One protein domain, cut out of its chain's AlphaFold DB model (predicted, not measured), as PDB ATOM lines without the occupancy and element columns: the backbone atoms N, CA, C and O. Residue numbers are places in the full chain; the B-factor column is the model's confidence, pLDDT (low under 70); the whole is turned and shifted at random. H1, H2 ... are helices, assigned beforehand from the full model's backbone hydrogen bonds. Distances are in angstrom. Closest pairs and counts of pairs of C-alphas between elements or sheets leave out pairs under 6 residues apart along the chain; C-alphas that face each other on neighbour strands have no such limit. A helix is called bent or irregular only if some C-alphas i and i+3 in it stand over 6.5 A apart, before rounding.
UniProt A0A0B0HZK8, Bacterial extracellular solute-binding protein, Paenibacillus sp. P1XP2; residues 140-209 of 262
ATOM      1  N   LYS A 140     186.337 164.181 226.649       82.56
ATOM      2  CA  LYS A 140     185.617 164.352 227.929       82.56
ATOM      3  C   LYS A 140     185.806 163.203 228.918       82.56
ATOM      4  O   LYS A 140     186.127 163.443 230.076       82.56
ATOM      5  N   ASN A 141     185.585 161.967 228.464       84.25
ATOM      6  CA  ASN A 141     185.575 160.777 229.326       84.25
ATOM      7  C   ASN A 141     186.913 160.530 230.033       84.25
ATOM      8  O   ASN A 141     186.955 159.846 231.049       84.25
ATOM      9  N   TYR A 142     187.998 161.047 229.465       81.81
ATOM     10  CA  TYR A 142     189.344 160.878 229.983       81.81
ATOM     11  C   TYR A 142     189.762 162.057 230.877       81.81
ATOM     12  O   TYR A 142     190.415 161.859 231.899       81.81
ATOM     13  N   THR A 143     189.339 163.279 230.547       84.06
ATOM     14  CA  THR A 143     189.684 164.487 231.308       84.06
ATOM     15  C   THR A 143     188.842 164.709 232.547       84.06
ATOM     16  O   THR A 143     189.386 165.010 233.612       84.06
ATOM     17  N   ILE A 144     187.523 164.568 232.430       86.75
ATOM     18  CA  ILE A 144     186.592 164.885 233.509       86.75
ATOM     19  C   ILE A 144     186.027 163.579 234.083       86.75
ATOM     20  O   ILE A 144     185.422 162.805 233.342       86.75
ATOM     21  N   PRO A 145     186.155 163.331 235.400       84.50
ATOM     22  CA  PRO A 145     186.690 164.232 236.427       84.50
ATOM     23  C   PRO A 145     188.178 164.020 236.757       84.50
ATOM     24  O   PRO A 145     188.714 164.775 237.558       84.50
ATOM     25  N   THR A 146     188.828 162.978 236.231       87.94
ATOM     26  CA  THR A 146     190.116 162.480 236.747       87.94
ATOM     27  C   THR A 146     191.239 163.513 236.694       87.94
ATOM     28  O   THR A 146     191.805 163.828 237.737       87.94
ATOM     29  N   LEU A 147     191.531 164.070 235.515       85.62
ATOM     30  CA  LEU A 147     192.640 165.016 235.344       85.62
ATOM     31  C   LEU A 147     192.339 166.368 235.995       85.62
ATOM     32  O   LEU A 147     193.220 166.990 236.579       85.62
ATOM     33  N   VAL A 148     191.072 166.789 235.967       88.06
ATOM     34  CA  VAL A 148     190.635 168.029 236.622       88.06
ATOM     35  C   VAL A 148     190.741 167.932 238.147       88.06
ATOM     36  O   VAL A 148     191.179 168.874 238.796       88.06
ATOM     37  N   LYS A 149     190.390 166.786 238.744       88.06
ATOM     38  CA  LYS A 149     190.545 166.559 240.194       88.06
ATOM     39  C   LYS A 149     192.001 166.588 240.652       88.06
ATOM     40  O   LYS A 149     192.248 166.851 241.822       88.06
ATOM     41  N   GLN A 150     192.927 166.269 239.755       87.38
ATOM     42  CA  GLN A 150     194.364 166.300 240.006       87.38
ATOM     43  C   GLN A 150     194.976 167.688 239.755       87.38
ATOM     44  O   GLN A 150     196.190 167.818 239.847       87.38
ATOM     45  N   ASP A 151     194.151 168.695 239.441       87.12
ATOM     46  CA  ASP A 151     194.573 170.069 239.139       87.12
ATOM     47  C   ASP A 151     195.567 170.164 237.966       87.12
ATOM     48  O   ASP A 151     196.383 171.074 237.873       87.12
ATOM     49  N   LEU A 152     195.494 169.204 237.035       86.50
ATOM     50  CA  LEU A 152     196.380 169.135 235.866       86.50
ATOM     51  C   LEU A 152     195.884 169.978 234.684       86.50
ATOM     52  O   LEU A 152     196.561 170.049 233.660       86.50
ATOM     53  N   LEU A 153     194.688 170.566 234.782       87.56
ATOM     54  CA  LEU A 153     194.066 171.338 233.709       87.56
ATOM     55  C   LEU A 153     193.586 172.693 234.199       87.56
ATOM     56  O   LEU A 153     192.820 172.785 235.160       87.56
ATOM     57  N   ALA A 154     193.965 173.729 233.455       88.69
ATOM     58  CA  ALA A 154     193.476 175.071 233.686       88.69
ATOM     59  C   ALA A 154     192.025 175.230 233.176       88.69
ATOM     60  O   ALA A 154     191.670 174.724 232.107       88.69
ATOM     61  N   PRO A 155     191.179 175.942 233.926       89.50
ATOM     62  CA  PRO A 155     189.839 176.332 233.504       89.50
ATOM     63  C   PRO A 155     189.917 177.427 232.431       89.50
ATOM     64  O   PRO A 155     190.765 178.316 232.486       89.50
ATOM     65  N   VAL A 156     189.031 177.346 231.439       88.56
ATOM     66  CA  VAL A 156     189.030 178.188 230.226       88.56
ATOM     67  C   VAL A 156     187.754 179.020 230.073       88.56
ATOM     68  O   VAL A 156     187.598 179.760 229.101       88.56
ATOM     69  N   ASP A 157     186.832 178.901 231.023       85.19
ATOM     70  CA  ASP A 157     185.542 179.595 231.079       85.19
ATOM     71  C   ASP A 157     185.661 181.124 231.027       85.19
ATOM     72  O   ASP A 157     184.819 181.801 230.437       85.19
ATOM     73  N   GLU A 158     186.734 181.687 231.579       84.69
ATOM     74  CA  GLU A 158     186.973 183.131 231.536       84.69
ATOM     75  C   GLU A 158     187.338 183.648 230.137       84.69
ATOM     76  O   GLU A 158     186.929 184.752 229.767       84.69
ATOM     77  N   TYR A 159     188.050 182.837 229.350       83.12
ATOM     78  CA  TYR A 159     188.626 183.221 228.054       83.12
ATOM     79  C   TYR A 159     187.728 182.882 226.862       83.12
ATOM     80  O   TYR A 159     187.922 183.387 225.759       83.12
ATOM     81  N   THR A 160     186.729 182.027 227.069       83.00
ATOM     82  CA  THR A 160     185.928 181.430 225.990       83.00
ATOM     83  C   THR A 160     184.538 182.043 225.870       83.00
ATOM     84  O   THR A 160     183.691 181.502 225.174       83.00
ATOM     85  N   LYS A 161     184.303 183.217 226.472       81.81
ATOM     86  CA  LYS A 161     182.992 183.899 226.521       81.81
ATOM     87  C   LYS A 161     182.451 184.377 225.167       81.81
ATOM     88  O   LYS A 161     181.306 184.809 225.103       81.81
ATOM     89  N   ASN A 162     183.259 184.351 224.108       82.75
ATOM     90  CA  ASN A 162     182.859 184.779 222.769       82.75
ATOM     91  C   ASN A 162     182.085 183.654 222.044       82.75
ATOM     92  O   ASN A 162     182.713 182.681 221.622       82.75
ATOM     93  N   PRO A 163     180.757 183.773 221.841       79.38
ATOM     94  CA  PRO A 163     179.947 182.745 221.190       79.38
ATOM     95  C   PRO A 163     180.157 182.667 219.671       79.38
ATOM     96  O   PRO A 163     179.894 181.621 219.082       79.38
ATOM     97  N   ALA A 164     180.640 183.740 219.035       78.00
ATOM     98  CA  ALA A 164     180.944 183.746 217.604       78.00
ATOM     99  C   ALA A 164     182.228 182.957 217.301       78.00
ATOM    100  O   ALA A 164     182.304 182.253 216.296       78.00
ATOM    101  N   ALA A 165     183.221 183.042 218.193       76.06
ATOM    102  CA  ALA A 165     184.485 182.319 218.062       76.06
ATOM    103  C   ALA A 165     184.440 180.904 218.666       76.06
ATOM    104  O   ALA A 165     185.092 179.997 218.148       76.06
ATOM    105  N   PHE A 166     183.682 180.703 219.749       83.31
ATOM    106  CA  PHE A 166     183.677 179.455 220.511       83.31
ATOM    107  C   PHE A 166     182.273 178.895 220.717       83.31
ATOM    108  O   PHE A 166     181.330 179.613 221.061       83.31
ATOM    109  N   ASN A 167     182.160 177.573 220.610       83.75
ATOM    110  CA  ASN A 167     180.935 176.859 220.940       83.75
ATOM    111  C   ASN A 167     180.739 176.804 222.464       83.75
ATOM    112  O   ASN A 167     181.358 176.001 223.169       83.75
ATOM    113  N   GLN A 168     179.821 177.635 222.959       84.56
ATOM    114  CA  GLN A 168     179.519 177.772 224.386       84.56
ATOM    115  C   GLN A 168     178.990 176.482 225.025       84.56
ATOM    116  O   GLN A 168     179.178 176.273 226.224       84.56
ATOM    117  N   ASN A 169     178.370 175.577 224.256       84.69
ATOM    118  CA  ASN A 169     177.881 174.305 224.796       84.69
ATOM    119  C   ASN A 169     179.039 173.409 225.242       84.69
ATOM    120  O   ASN A 169     178.924 172.689 226.235       84.69
ATOM    121  N   VAL A 170     180.185 173.473 224.556       82.81
ATOM    122  CA  VAL A 170     181.349 172.671 224.939       82.81
ATOM    123  C   VAL A 170     181.866 173.093 226.303       82.81
ATOM    124  O   VAL A 170     182.059 172.234 227.157       82.81
ATOM    125  N   THR A 171     182.017 174.390 226.541       83.75
ATOM    126  CA  THR A 171     182.540 174.912 227.808       83.75
ATOM    127  C   THR A 171     181.520 174.813 228.939       83.75
ATOM    128  O   THR A 171     181.859 174.348 230.028       83.75
ATOM    129  N   ASN A 172     180.263 175.178 228.678       84.94
ATOM    130  CA  ASN A 172     179.248 175.318 229.723       84.94
ATOM    131  C   ASN A 172     178.492 174.020 230.028       84.94
ATOM    132  O   ASN A 172     177.929 173.897 231.112       84.94
ATOM    133  N   GLN A 173     178.457 173.054 229.100       84.06
ATOM    134  CA  GLN A 173     177.670 171.825 229.264       84.06
ATOM    135  C   GLN A 173     178.508 170.552 229.141       84.06
ATOM    136  O   GLN A 173     178.379 169.632 229.953       84.06
ATOM    137  N   TYR A 174     179.352 170.440 228.113       83.12
ATOM    138  CA  TYR A 174     180.019 169.167 227.830       83.12
ATOM    139  C   TYR A 174     181.286 168.970 228.655       83.12
ATOM    140  O   TYR A 174     181.459 167.893 229.225       83.12
ATOM    141  N   MET A 175     182.129 169.992 228.768       85.00
ATOM    142  CA  MET A 175     183.426 169.968 229.450       85.00
ATOM    143  C   MET A 175     183.386 170.728 230.781       85.00
ATOM    144  O   MET A 175     184.367 171.359 231.175       85.00
ATOM    145  N   GLN A 176     182.246 170.668 231.473       88.56
ATOM    146  CA  GLN A 176     182.058 171.309 232.770       88.56
ATOM    147  C   GLN A 176     182.404 170.355 233.919       88.56
ATOM    148  O   GLN A 176     182.005 169.186 233.925       88.56
ATOM    149  N   TYR A 177     183.094 170.877 234.929       88.00
ATOM    150  CA  TYR A 177     183.300 170.205 236.204       88.00
ATOM    151  C   TYR A 177     183.244 171.222 237.350       88.00
ATOM    152  O   TYR A 177     183.867 172.275 237.277       88.00
ATOM    153  N   ASN A 178     182.474 170.929 238.404       86.94
ATOM    154  CA  ASN A 178     182.280 171.819 239.561       86.94
ATOM    155  C   ASN A 178     181.932 173.279 239.194       86.94
ATOM    156  O   ASN A 178     182.423 174.218 239.813       86.94
ATOM    157  N   GLY A 179     181.094 173.476 238.171       85.06
ATOM    158  CA  GLY A 179     180.668 174.808 237.730       85.06
ATOM    159  C   GLY A 179     181.660 175.547 236.827       85.06
ATOM    160  O   GLY A 179     181.293 176.591 236.301       85.06
ATOM    161  N   ARG A 180     182.859 175.001 236.584       88.06
ATOM    162  CA  ARG A 180     183.887 175.598 235.715       88.06
ATOM    163  C   ARG A 180     184.032 174.831 234.406       88.06
ATOM    164  O   ARG A 180     183.878 173.608 234.380       88.06
ATOM    165  N   GLY A 181     184.327 175.548 233.327       87.75
ATOM    166  CA  GLY A 181     184.556 174.975 231.999       87.75
ATOM    167  C   GLY A 181     186.038 174.699 231.740       87.75
ATOM    168  O   GLY A 181     186.868 175.580 231.935       87.75
ATOM    169  N   TYR A 182     186.370 173.493 231.275       87.62
ATOM    170  CA  TYR A 182     187.756 173.032 231.061       87.62
ATOM    171  C   TYR A 182     188.087 172.711 229.597       87.62
ATOM    172  O   TYR A 182     189.143 172.163 229.294       87.62
ATOM    173  N   GLY A 183     187.179 173.002 228.671       85.62
ATOM    174  CA  GLY A 183     187.402 172.751 227.253       85.62
ATOM    175  C   GLY A 183     186.648 173.735 226.380       85.62
ATOM    176  O   GLY A 183     185.609 174.264 226.775       85.62
ATOM    177  N   PHE A 184     187.176 173.954 225.184       88.12
ATOM    178  CA  PHE A 184     186.579 174.797 224.159       88.12
ATOM    179  C   PHE A 184     186.785 174.173 222.783       88.12
ATOM    180  O   PHE A 184     187.620 173.287 222.595       88.12
ATOM    181  N   THR A 185     185.999 174.625 221.816       82.81
ATOM    182  CA  THR A 185     186.213 174.318 220.403       82.81
ATOM    183  C   THR A 185     185.627 175.433 219.554       82.81
ATOM    184  O   THR A 185     184.611 176.030 219.916       82.81
ATOM    185  N   GLU A 186     186.258 175.687 218.414       76.44
ATOM    186  CA  GLU A 186     185.719 176.539 217.358       76.44
ATOM    187  C   GLU A 186     184.611 175.839 216.550       76.44
ATOM    188  O   GLU A 186     183.874 176.480 215.805       76.44
ATOM    189  N   ASN A 187     184.471 174.514 216.682       76.44
ATOM    190  CA  ASN A 187     183.473 173.765 215.934       76.44
ATOM    191  C   ASN A 187     182.076 173.930 216.554       76.44
ATOM    192  O   ASN A 187     181.800 173.483 217.669       76.44
ATOM    193  N   GLN A 188     181.164 174.522 215.789       69.81
ATOM    194  CA  GLN A 188     179.765 174.702 216.187       69.81
ATOM    195  C   GLN A 188     178.931 173.413 216.044       69.81
ATOM    196  O   GLN A 188     177.783 173.358 216.481       69.81
ATOM    197  N   ALA A 189     179.492 172.346 215.466       68.38
ATOM    198  CA  ALA A 189     178.810 171.066 215.348       68.38
ATOM    199  C   ALA A 189     178.662 170.373 216.712       68.38
ATOM    200  O   ALA A 189     179.638 170.079 217.405       68.38
ATOM    201  N   ASN A 190     177.424 170.017 217.055       60.94
ATOM    202  CA  ASN A 190     177.136 169.124 218.170       60.94
ATOM    203  C   ASN A 190     177.363 167.678 217.703       60.94
ATOM    204  O   ASN A 190     176.571 167.136 216.933       60.94
ATOM    205  N   LEU A 191     178.455 167.043 218.137       56.31
ATOM    206  CA  LEU A 191     178.745 165.635 217.835       56.31
ATOM    207  C   LEU A 191     177.739 164.710 218.544       56.31
ATOM    208  O   LEU A 191     177.968 164.246 219.659       56.31
ATOM    209  N   VAL A 192     176.623 164.429 217.873       56.34
ATOM    210  CA  VAL A 192     175.619 163.436 218.276       56.34
ATOM    211  C   VAL A 192     175.971 162.103 217.612       56.34
ATOM    212  O   VAL A 192     175.802 161.936 216.406       56.34
ATOM    213  N   GLN A 193     176.498 161.145 218.377       55.00
ATOM    214  CA  GLN A 193     176.823 159.813 217.853       55.00
ATOM    215  C   GLN A 193     175.564 158.937 217.779       55.00
ATOM    216  O   GLN A 193     174.854 158.772 218.770       55.00
ATOM    217  N   GLY A 194     175.299 158.366 216.600       62.19
ATOM    218  CA  GLY A 194     174.200 157.430 216.348       62.19
ATOM    219  C   GLY A 194     174.685 155.989 216.176       62.19
ATOM    220  O   GLY A 194     175.821 155.745 215.770       62.19
ATOM    221  N   ILE A 195     173.815 155.020 216.465       77.00
ATOM    222  CA  ILE A 195     174.075 153.602 216.184       77.00
ATOM    223  C   ILE A 195     173.579 153.286 214.772       77.00
ATOM    224  O   ILE A 195     172.401 153.468 214.465       77.00
ATOM    225  N   PHE A 196     174.463 152.748 213.933       80.75
ATOM    226  CA  PHE A 196     174.129 152.285 212.587       80.75
ATOM    227  C   PHE A 196     174.122 150.754 212.540       80.75
ATOM    228  O   PHE A 196     174.973 150.102 213.143       80.75
ATOM    229  N   TYR A 197     173.165 150.165 211.822       78.12
ATOM    230  CA  TYR A 197     173.054 148.712 211.676       78.12
ATOM    231  C   TYR A 197     172.738 148.304 210.236       78.12
ATOM    232  O   TYR A 197     172.063 149.017 209.491       78.12
ATOM    233  N   ASN A 198     173.205 147.116 209.842       84.69
ATOM    234  CA  ASN A 198     172.940 146.555 208.522       84.69
ATOM    235  C   ASN A 198     171.600 145.803 208.517       84.69
ATOM    236  O   ASN A 198     171.482 144.708 209.072       84.69
ATOM    237  N   ARG A 199     170.597 146.376 207.843       78.38
ATOM    238  CA  ARG A 199     169.246 145.797 207.737       78.38
ATOM    239  C   ARG A 199     169.249 144.405 207.095       78.38
ATOM    240  O   ARG A 199     168.584 143.506 207.595       78.38
ATOM    241  N   THR A 200     170.033 144.199 206.037       80.62
ATOM    242  CA  THR A 200     170.099 142.923 205.304       80.62
ATOM    243  C   THR A 200     170.645 141.795 206.174       80.62
ATOM    244  O   THR A 200     170.160 140.667 206.103       80.62
ATOM    245  N   LEU A 201     171.643 142.092 207.012       79.94
ATOM    246  CA  LEU A 201     172.175 141.123 207.967       79.94
ATOM    247  C   LEU A 201     171.122 140.754 209.023       79.94
ATOM    248  O   LEU A 201     170.963 139.575 209.326       79.94
ATOM    249  N   MET A 202     170.360 141.731 209.524       79.06
ATOM    250  CA  MET A 202     169.284 141.474 210.489       79.06
ATOM    251  C   MET A 202     168.177 140.591 209.904       79.06
ATOM    252  O   MET A 202     167.800 139.609 210.539       79.06
ATOM    253  N   SER A 203     167.739 140.853 208.668       76.06
ATOM    254  CA  SER A 203     166.730 140.024 207.994       76.06
ATOM    255  C   SER A 203     167.214 138.590 207.754       76.06
ATOM    256  O   SER A 203     166.459 137.645 207.960       76.06
ATOM    257  N   LYS A 204     168.488 138.405 207.373       80.44
ATOM    258  CA  LYS A 204     169.088 137.068 207.194       80.44
ATOM    259  C   LYS A 204     169.183 136.279 208.499       80.44
ATOM    260  O   LYS A 204     169.068 135.059 208.481       80.44
ATOM    261  N   LEU A 205     169.396 136.967 209.618       81.56
ATOM    262  CA  LEU A 205     169.462 136.368 210.951       81.56
ATOM    263  C   LEU A 205     168.075 136.195 211.598       81.56
ATOM    264  O   LEU A 205     167.995 135.766 212.747       81.56
ATOM    265  N   GLY A 206     166.989 136.524 210.887       77.88
ATOM    266  CA  GLY A 206     165.621 136.440 211.405       77.88
ATOM    267  C   GLY A 206     165.325 137.440 212.527       77.88
ATOM    268  O   GLY A 206     164.370 137.256 213.281       77.88
ATOM    269  N   LEU A 207     166.143 138.486 212.669       72.81
ATOM    270  CA  LEU A 207     165.940 139.538 213.658       72.81
ATOM    271  C   LEU A 207     164.918 140.541 213.119       72.81
ATOM    272  O   LEU A 207     165.089 141.086 212.027       72.81
ATOM    273  N   LYS A 208     163.860 140.796 213.896       70.44
ATOM    274  CA  LYS A 208     162.851 141.806 213.551       70.44
ATOM    275  C   LYS A 208     163.493 143.200 213.423       70.44
ATOM    276  O   LYS A 208     164.433 143.499 214.170       70.44
ATOM    277  N   PRO A 209     162.999 144.061 212.515       66.44
ATOM    278  CA  PRO A 209     163.466 145.439 212.399       66.44
ATOM    279  C   PRO A 209     163.298 146.195 213.723       66.44
ATOM    280  O   PRO A 209     162.247 146.110 214.350       66.44
TER     281      PRO A 209
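AT A GLANCE: This is residues 140 to 209 of the 262 residues of the protein "Bacterial extracellular solute-binding protein" of Paenibacillus sp. P1XP2 (UniProt A0A0B0HZK8). With little regular structure, the short helices H1 and H2 and the loops round them make a loose body, and residues 191 to 198 stick out as an arm with small H3 at its far end. The printed part has 70 residues with three named helices, in the order H1, H2, H3, and no named strand; the class is all helix, with 23 residues in named elements. It is extended, radius of gyration of the C-alphas 18.5 A, spanning 55 by 31 by 15 A.

IN THESE COORDINATES: Find C-alpha 140 at (185.617, 164.352, 227.929); from there H1, residues 140 to 149, runs 13.4 A, irregular, with C-alphas 142 and 145 7.7 A apart. H2 is residues 168 to 174. H3, residues 199 to 204, ends at C-alpha 204, (169.088, 137.068, 207.194).

HOW THE PARTS SIT: H1 and H2 are close but not clearly touching, about perpendicular at 86 degrees; their closest C-alphas, Lys 140 and Tyr 174, are 7.4 A apart. H3 is apart from both. Every O i to N i+4 pair is within hydrogen-bond range in H2 and H3, but 3 of 6 in H1.

THE WHOLE: The printed part has no cut, and both links are long. Look for pLDDT under 70 at residues 188 to 194 and 209.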